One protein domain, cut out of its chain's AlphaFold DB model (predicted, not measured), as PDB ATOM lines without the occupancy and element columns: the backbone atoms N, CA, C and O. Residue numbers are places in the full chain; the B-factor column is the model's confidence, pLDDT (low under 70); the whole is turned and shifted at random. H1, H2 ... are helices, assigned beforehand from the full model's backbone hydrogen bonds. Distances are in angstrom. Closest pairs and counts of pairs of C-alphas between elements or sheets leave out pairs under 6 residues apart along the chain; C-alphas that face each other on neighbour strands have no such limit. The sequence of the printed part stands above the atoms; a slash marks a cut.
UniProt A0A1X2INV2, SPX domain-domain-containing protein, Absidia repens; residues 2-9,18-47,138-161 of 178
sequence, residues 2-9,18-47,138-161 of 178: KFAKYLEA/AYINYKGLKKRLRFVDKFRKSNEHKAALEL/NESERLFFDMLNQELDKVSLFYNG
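Overview. This is residues 2 to 9, 18 to 47 and 138 to 161 of the 178 residues of the protein "SPX domain-domain-containing protein" of Absidia repens (UniProt A0A1X2INV2). Two long helices, H2 and H3, run side by side in opposite ways but are strongly staggered, overlapping only over part of their lengths, while the short helix H1 lies near the first residues of H2, on the side away from H3. The far part of H2, residues 37 to 47, sticks out alone as an arm, and residues 18 to 21 run between H1 and H3 into H2. The printed part has 62 residues with three named helices, H1, H2 and H3 along the chain, and no named strand; the class is all helix. The whole is only just loose, close to extended, with a radius of gyration of the C-alphas of 15.6 A, and spans 53 by 24 by 10 A.

Arrangement. H1, residues 3 to 9, is close to but not clearly touching H2, residues 22 to 47. Their closest C-alphas are those of Ala 4 and Tyr 22, 6.5 A apart. They run opposite ways at a shallow tilt of 27 degrees. H2 touches H3, residues 139 to 161, with residues 25 to 35 alone, and H3 touches H2 with residues 140 to 148 alone. The closest C-alphas of this pair are those of Val 32 and Ser 140, 6.0 A apart. H2 and H3 run opposite ways at a shallow tilt of 18 degrees, with their centres 20.9 A apart. H1 and H3 are apart. In H1, H2 and H3 every O i to N i+4 pair is within hydrogen-bond range.

Along the chain. H1 begins with C-alpha 3 at (382.487, 387.513, 294.080) and measures 9.8 A from first to last C-alpha, Phe 3 to Ala 9. H2 is the longest helix, with 26 residues from Tyr 22 to Leu 47, and measures 37.7 A; its last C-alpha, 47, is at (348.641, 402.099, 312.680). H3 has 23 residues, from Glu 139 to Gly 161, and measures 32.3 A, with C-alpha 161 at (374.945, 382.884, 270.395).

Size, cuts and confidence. The outline is a rod, and the two C-alphas farthest apart are those of Leu 47 and Gly 161, 53.4 A. Residues 37 to 47, which belong to H2, stand free; the body without them has 51 residues and spans 36 by 24 by 9 A. Residues 10 to 17 are not printed, and C-alphas 9 and 18 are 14.9 A apart across this cut. Residues 48 to 137 are not printed either, and C-alphas 47 and 138 are 19.8 A apart across that cut. Both links, H1 to H2 and H2 to H3, lie across a cut. The mean pLDDT of the printed part is 85.3, and one printed residue, Gly 161, is under 70.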
ATOM      1  N   LYS A   2     383.834 387.255 298.115       88.69
ATOM      2  CA  LYS A   2     384.291 388.451 297.366       88.69
ATOM      3  C   LYS A   2     383.993 388.366 295.853       88.69
ATOM      4  O   LYS A   2     384.779 388.846 295.049       88.69
ATOM      5  N   PHE A   3     382.841 387.803 295.477       87.81
ATOM      6  CA  PHE A   3     382.487 387.513 294.080       87.81
ATOM      7  C   PHE A   3     382.631 388.716 293.139       87.81
ATOM      8  O   PHE A   3     383.259 388.584 292.104       87.81
ATOM      9  N   ALA A   4     382.161 389.909 293.526       87.88
ATOM     10  CA  ALA A   4     382.316 391.118 292.703       87.88
ATOM     11  C   ALA A   4     383.777 391.422 292.332       87.88
ATOM     12  O   ALA A   4     384.032 391.949 291.259       87.88
ATOM     13  N   LYS A   5     384.719 391.126 293.238       90.25
ATOM     14  CA  LYS A   5     386.147 391.357 293.003       90.25
ATOM     15  C   LYS A   5     386.720 390.305 292.058       90.25
ATOM     16  O   LYS A   5     387.451 390.668 291.152       90.25
ATOM     17  N   TYR A   6     386.358 389.037 292.258       92.12
ATOM     18  CA  TYR A   6     386.784 387.946 291.377       92.12
ATOM     19  C   TYR A   6     386.204 388.097 289.974       92.12
ATOM     20  O   TYR A   6     386.934 387.998 289.004       92.12
ATOM     21  N   LEU A   7     384.929 388.475 289.856       89.44
ATOM     22  CA  LEU A   7     384.294 388.744 288.570       89.44
ATOM     23  C   LEU A   7     385.048 389.821 287.776       89.44
ATOM     24  O   LEU A   7     385.219 389.682 286.576       89.44
ATOM     25  N   GLU A   8     385.506 390.893 288.425       87.56
ATOM     26  CA  GLU A   8     386.259 391.954 287.748       87.56
ATOM     27  C   GLU A   8     387.680 391.515 287.384       87.56
ATOM     28  O   GLU A   8     388.122 391.788 286.267       87.56
ATOM     29  N   ALA A   9     388.362 390.827 288.303       91.38
ATOM     30  CA  ALA A   9     389.735 390.364 288.125       91.38
ATOM     31  C   ALA A   9     389.857 389.275 287.049       91.38
ATOM     32  O   ALA A   9     390.729 389.370 286.191       91.38
ATOM     33  N   ALA A  18     379.480 391.375 278.208       86.06
ATOM     34  CA  ALA A  18     378.643 390.180 278.229       86.06
ATOM     35  C   ALA A  18     378.473 389.583 279.633       86.06
ATOM     36  O   ALA A  18     377.512 388.856 279.871       86.06
ATOM     37  N   TYR A  19     379.368 389.904 280.573       87.12
ATOM     38  CA  TYR A  19     379.216 389.487 281.966       87.12
ATOM     39  C   TYR A  19     378.053 390.213 282.653       87.12
ATOM     40  O   TYR A  19     377.689 391.345 282.322       87.12
ATOM     41  N   ILE A  20     377.496 389.548 283.664       88.88
ATOM     42  CA  ILE A  20     376.458 390.101 284.530       88.88
ATOM     43  C   ILE A  20     376.979 391.315 285.314       88.88
ATOM     44  O   ILE A  20     378.040 391.273 285.943       88.88
ATOM     45  N   ASN A  21     376.206 392.397 285.343       88.31
ATOM     46  CA  ASN A  21     376.474 393.598 286.125       88.31
ATOM     47  C   ASN A  21     376.121 393.364 287.598       88.31
ATOM     48  O   ASN A  21     375.170 393.914 288.163       88.31
ATOM     49  N   TYR A  22     376.935 392.537 288.246       89.88
ATOM     50  CA  TYR A  22     376.731 392.138 289.631       89.88
ATOM     51  C   TYR A  22     376.729 393.332 290.600       89.88
ATOM     52  O   TYR A  22     375.949 393.366 291.552       89.88
ATOM     53  N   LYS A  23     377.582 394.343 290.372       89.00
ATOM     54  CA  LYS A  23     377.640 395.543 291.223       89.00
ATOM     55  C   LYS A  23     376.356 396.370 291.137       89.00
ATOM     56  O   LYS A  23     375.869 396.805 292.183       89.00
ATOM     57  N   GLY A  24     375.820 396.575 289.935       88.12
ATOM     58  CA  GLY A  24     374.564 397.298 289.717       88.12
ATOM     59  C   GLY A  24     373.383 396.589 290.374       88.12
ATOM     60  O   GLY A  24     372.698 397.177 291.215       88.12
ATOM     61  N   LEU A  25     373.231 395.289 290.102       88.81
ATOM     62  CA  LEU A  25     372.195 394.448 290.711       88.81
ATOM     63  C   LEU A  25     372.273 394.455 292.239       88.81
ATOM     64  O   LEU A  25     371.270 394.668 292.917       88.81
ATOM     65  N   LYS A  26     373.476 394.320 292.802       89.62
ATOM     66  CA  LYS A  26     373.680 394.354 294.254       89.62
ATOM     67  C   LYS A  26     373.299 395.697 294.877       89.62
ATOM     68  O   LYS A  26     372.778 395.722 295.990       89.62
ATOM     69  N   LYS A  27     373.587 396.815 294.207       88.50
ATOM     70  CA  LYS A  27     373.185 398.145 294.690       88.50
ATOM     71  C   LYS A  27     371.665 398.290 294.683       88.50
ATOM     72  O   LYS A  27     371.110 398.747 295.680       88.50
ATOM     73  N   ARG A  28     370.998 397.835 293.619       84.38
ATOM     74  CA  ARG A  28     369.533 397.856 293.526       84.38
ATOM     75  C   ARG A  28     368.873 396.970 294.580       84.38
ATOM     76  O   ARG A  28     367.930 397.416 295.220       84.38
ATOM     77  N   LEU A  29     369.417 395.783 294.839       89.81
ATOM     78  CA  LEU A  29     368.918 394.896 295.892       89.81
ATOM     79  C   LEU A  29     368.970 395.561 297.278       89.81
ATOM     80  O   LEU A  29     367.989 395.549 298.011       89.81
ATOM     81  N   ARG A  30     370.077 396.240 297.611       88.50
ATOM     82  CA  ARG A  30     370.168 397.003 298.871       88.50
ATOM     83  C   ARG A  30     369.135 398.124 298.956       88.50
ATOM     84  O   ARG A  30     368.708 398.472 300.052       88.50
ATOM     85  N   PHE A  31     368.796 398.738 297.825       83.94
ATOM     86  CA  PHE A  31     367.772 399.772 297.781       83.94
ATOM     87  C   PHE A  31     366.387 399.183 298.052       83.94
ATOM     88  O   PHE A  31     365.670 399.715 298.890       83.94
ATOM     89  N   VAL A  32     366.057 398.053 297.424       84.88
ATOM     90  CA  VAL A  32     364.828 397.296 297.703       84.88
ATOM     91  C   VAL A  32     364.721 396.950 299.191       84.88
ATOM     92  O   VAL A  32     363.700 397.239 299.811       84.88
ATOM     93  N   ASP A  33     365.798 396.443 299.798       85.19
ATOM     94  CA  ASP A  33     365.831 396.137 301.234       85.19
ATOM     95  C   ASP A  33     365.537 397.366 302.106       85.19
ATOM     96  O   ASP A  33     364.790 397.285 303.083       85.19
ATOM     97  N   LYS A  34     366.136 398.515 301.772       85.69
ATOM     98  CA  LYS A  34     365.890 399.779 302.484       85.69
ATOM     99  C   LYS A  34     364.452 400.254 302.299       85.69
ATOM    100  O   LYS A  34     363.824 400.673 303.267       85.69
ATOM    101  N   PHE A  35     363.941 400.177 301.074       84.38
ATOM    102  CA  PHE A  35     362.588 400.592 300.735       84.38
ATOM    103  C   PHE A  35     361.548 399.777 301.504       84.38
ATOM    104  O   PHE A  35     360.639 400.355 302.092       84.38
ATOM    105  N   ARG A  36     361.738 398.456 301.596       84.44
ATOM    106  CA  ARG A  36     360.868 397.570 302.376       84.44
ATOM    107  C   ARG A  36     360.819 397.966 303.851       84.44
ATOM    108  O   ARG A  36     359.735 398.176 304.380       84.44
ATOM    109  N   LYS A  37     361.980 398.171 304.483       84.69
ATOM    110  CA  LYS A  37     362.057 398.613 305.888       84.69
ATOM    111  C   LYS A  37     361.390 399.969 306.118       84.69
ATOM    112  O   LYS A  37     360.711 400.156 307.120       84.69
ATOM    113  N   SER A  38     361.582 400.911 305.194       81.62
ATOM    114  CA  SER A  38     360.940 402.229 305.260       81.62
ATOM    115  C   SER A  38     359.417 402.122 305.142       81.62
ATOM    116  O   SER A  38     358.687 402.743 305.911       81.62
ATOM    117  N   ASN A  39     358.927 401.273 304.234       83.00
ATOM    118  CA  ASN A  39     357.497 401.050 304.051       83.00
ATOM    119  C   ASN A  39     356.851 400.370 305.269       83.00
ATOM    120  O   ASN A  39     355.790 400.797 305.714       83.00
ATOM    121  N   GLU A  40     357.514 399.363 305.848       86.00
ATOM    122  CA  GLU A  40     357.098 398.719 307.104       86.00
ATOM    123  C   GLU A  40     357.041 399.739 308.258       86.00
ATOM    124  O   GLU A  40     356.059 399.780 309.000       86.00
ATOM    125  N   HIS A  41     358.046 400.616 308.375       82.00
ATOM    126  CA  HIS A  41     358.069 401.670 309.394       82.00
ATOM    127  C   HIS A  41     356.932 402.685 309.214       82.00
ATOM    128  O   HIS A  41     356.262 403.042 310.182       82.00
ATOM    129  N   LYS A  42     356.667 403.110 307.973       83.88
ATOM    130  CA  LYS A  42     355.557 404.016 307.660       83.88
ATOM    131  C   LYS A  42     354.202 403.394 308.008       83.88
ATOM    132  O   LYS A  42     353.384 404.059 308.634       83.88
ATOM    133  N   ALA A  43     353.990 402.125 307.658       84.06
ATOM    134  CA  ALA A  43     352.766 401.401 308.002       84.06
ATOM    135  C   ALA A  43     352.587 401.258 309.526       84.06
ATOM    136  O   ALA A  43     351.479 401.414 310.035       84.06
ATOM    137  N   ALA A  44     353.675 401.023 310.271       85.06
ATOM    138  CA  ALA A  44     353.636 400.964 311.731       85.06
ATOM    139  C   ALA A  44     353.240 402.311 312.364       85.06
ATOM    140  O   ALA A  44     352.438 402.334 313.296       85.06
ATOM    141  N   LEU A  45     353.760 403.428 311.843       85.88
ATOM    142  CA  LEU A  45     353.381 404.773 312.293       85.88
ATOM    143  C   LEU A  45     351.916 405.097 311.984       85.88
ATOM    144  O   LEU A  45     351.231 405.696 312.810       85.88
ATOM    145  N   GLU A  46     351.429 404.695 310.811       86.69
ATOM    146  CA  GLU A  46     350.030 404.885 310.424       86.69
ATOM    147  C   GLU A  46     349.078 404.126 311.356       86.69
ATOM    148  O   GLU A  46     348.120 404.714 311.860       86.69
ATOM    149  N   LEU A  47     349.391 402.867 311.683       86.25
ATOM    150  CA  LEU A  47     348.641 402.099 312.680       86.25
ATOM    151  C   LEU A  47     348.702 402.750 314.066       86.25
ATOM    152  O   LEU A  47     347.663 402.909 314.703       86.25
ATOM    153  N   ASN A 138     356.438 394.548 295.532       78.81
ATOM    154  CA  ASN A 138     356.356 396.004 295.474       78.81
ATOM    155  C   ASN A 138     356.946 396.535 294.149       78.81
ATOM    156  O   ASN A 138     357.756 395.866 293.506       78.81
ATOM    157  N   GLU A 139     356.598 397.753 293.728       79.19
ATOM    158  CA  GLU A 139     357.073 398.333 292.456       79.19
ATOM    159  C   GLU A 139     358.610 398.316 292.353       79.19
ATOM    160  O   GLU A 139     359.185 397.928 291.335       79.19
ATOM    161  N   SER A 140     359.291 398.639 293.454       75.81
ATOM    162  CA  SER A 140     360.755 398.606 293.530       75.81
ATOM    163  C   SER A 140     361.348 397.207 293.308       75.81
ATOM    164  O   SER A 140     362.429 397.095 292.721       75.81
ATOM    165  N   GLU A 141     360.656 396.158 293.761       82.88
ATOM    166  CA  GLU A 141     361.056 394.753 293.607       82.88
ATOM    167  C   GLU A 141     360.840 394.280 292.173       82.88
ATOM    168  O   GLU A 141     361.745 393.694 291.580       82.88
ATOM    169  N   ARG A 142     359.694 394.619 291.571       83.06
ATOM    170  CA  ARG A 142     359.392 394.317 290.162       83.06
ATOM    171  C   ARG A 142     360.467 394.873 289.230       83.06
ATOM    172  O   ARG A 142     361.038 394.130 288.439       83.06
ATOM    173  N   LEU A 143     360.850 396.135 289.426       82.38
ATOM    174  CA  LEU A 143     361.936 396.770 288.670       82.38
ATOM    175  C   LEU A 143     363.294 396.082 288.872       82.38
ATOM    176  O   LEU A 143     364.118 396.037 287.957       82.38
ATOM    177  N   PHE A 144     363.567 395.570 290.075       86.31
ATOM    178  CA  PHE A 144     364.777 394.789 290.316       86.31
ATOM    179  C   PHE A 144     364.759 393.476 289.524       86.31
ATOM    180  O   PHE A 144     365.770 393.142 288.903       86.31
ATOM    181  N   PHE A 145     363.631 392.764 289.515       85.50
ATOM    182  CA  PHE A 145     363.484 391.523 288.758       85.50
ATOM    183  C   PHE A 145     363.586 391.749 287.249       85.50
ATOM    184  O   PHE A 145     364.278 390.986 286.579       85.50
ATOM    185  N   ASP A 146     363.008 392.830 286.725       85.06
ATOM    186  CA  ASP A 146     363.133 393.187 285.309       85.06
ATOM    187  C   ASP A 146     364.596 393.425 284.916       85.06
ATOM    188  O   ASP A 146     365.080 392.900 283.912       85.06
ATOM    189  N   MET A 147     365.334 394.170 285.740       84.56
ATOM    190  CA  MET A 147     366.756 394.428 285.507       84.56
ATOM    191  C   MET A 147     367.597 393.150 285.616       84.56
ATOM    192  O   MET A 147     368.540 392.958 284.849       84.56
ATOM    193  N   LEU A 148     367.266 392.265 286.560       87.50
ATOM    194  CA  LEU A 148     367.921 390.966 286.687       87.50
ATOM    195  C   LEU A 148     367.675 390.105 285.446       87.50
ATOM    196  O   LEU A 148     368.629 389.543 284.915       87.50
ATOM    197  N   ASN A 149     366.437 390.051 284.955       86.69
ATOM    198  CA  ASN A 149     366.093 389.306 283.748       86.69
ATOM    199  C   ASN A 149     366.850 389.829 282.528       86.69
ATOM    200  O   ASN A 149     367.468 389.035 281.833       86.69
ATOM    201  N   GLN A 150     366.910 391.147 282.320       86.69
ATOM    202  CA  GLN A 150     367.684 391.728 281.212       86.69
ATOM    203  C   GLN A 150     369.165 391.331 281.264       86.69
ATOM    204  O   GLN A 150     369.780 390.997 280.248       86.69
ATOM    205  N   GLU A 151     369.751 391.350 282.459       86.44
ATOM    206  CA  GLU A 151     371.141 390.958 282.655       86.44
ATOM    207  C   GLU A 151     371.364 389.457 282.417       86.44
ATOM    208  O   GLU A 151     372.391 389.077 281.849       86.44
ATOM    209  N   LEU A 152     370.408 388.608 282.799       86.75
ATOM    210  CA  LEU A 152     370.447 387.170 282.530       86.75
ATOM    211  C   LEU A 152     370.223 386.853 281.050       86.75
ATOM    212  O   LEU A 152     370.940 386.014 280.509       86.75
ATOM    213  N   ASP A 153     369.312 387.550 280.377       84.44
ATOM    214  CA  ASP A 153     369.063 387.415 278.941       84.44
ATOM    215  C   ASP A 153     370.300 387.800 278.138       84.44
ATOM    216  O   ASP A 153     370.682 387.099 277.204       84.44
ATOM    217  N   LYS A 154     370.994 388.867 278.543       87.44
ATOM    218  CA  LYS A 154     372.274 389.269 277.951       87.44
ATOM    219  C   LYS A 154     373.328 388.168 278.076       87.44
ATOM    220  O   LYS A 154     373.999 387.841 277.095       87.44
ATOM    221  N   VAL A 155     373.475 387.597 279.271       84.31
ATOM    222  CA  VAL A 155     374.425 386.504 279.525       84.31
ATOM    223  C   VAL A 155     374.032 385.265 278.714       84.31
ATOM    224  O   VAL A 155     374.869 384.670 278.038       84.31
ATOM    225  N   SER A 156     372.748 384.913 278.718       83.00
ATOM    226  CA  SER A 156     372.177 383.801 277.960       83.00
ATOM    227  C   SER A 156     372.413 383.958 276.457       83.00
ATOM    228  O   SER A 156     372.899 383.036 275.807       83.00
ATOM    229  N   LEU A 157     372.160 385.145 275.903       84.69
ATOM    230  CA  LEU A 157     372.400 385.466 274.497       84.69
ATOM    231  C   LEU A 157     373.878 385.316 274.137       84.69
ATOM    232  O   LEU A 157     374.199 384.781 273.077       84.69
ATOM    233  N   PHE A 158     374.777 385.760 275.017       84.06
ATOM    234  CA  PHE A 158     376.208 385.609 274.801       84.06
ATOM    235  C   PHE A 158     376.605 384.135 274.719       84.06
ATOM    236  O   PHE A 158     377.228 383.739 273.736       84.06
ATOM    237  N   TYR A 159     376.203 383.301 275.679       75.75
ATOM    238  CA  TYR A 159     376.564 381.879 275.673       75.75
ATOM    239  C   TYR A 159     375.841 381.092 274.569       75.75
ATOM    240  O   TYR A 159     376.467 380.310 273.860       75.75
ATOM    241  N   ASN A 160     374.553 381.320 274.328       78.25
ATOM    242  CA  ASN A 160     373.808 380.603 273.284       78.25
ATOM    243  C   ASN A 160     374.226 381.038 271.870       78.25
ATOM    244  O   ASN A 160     374.361 380.207 270.971       78.25
ATOM    245  N   GLY A 161     374.490 382.333 271.672       67.38
ATOM    246  CA  GLY A 161     374.945 382.884 270.395       67.38
ATOM    247  C   GLY A 161     376.396 382.530 270.060       67.38
ATOM    248  O   GLY A 161     376.738 382.371 268.887       67.38
TER     249      GLY A 161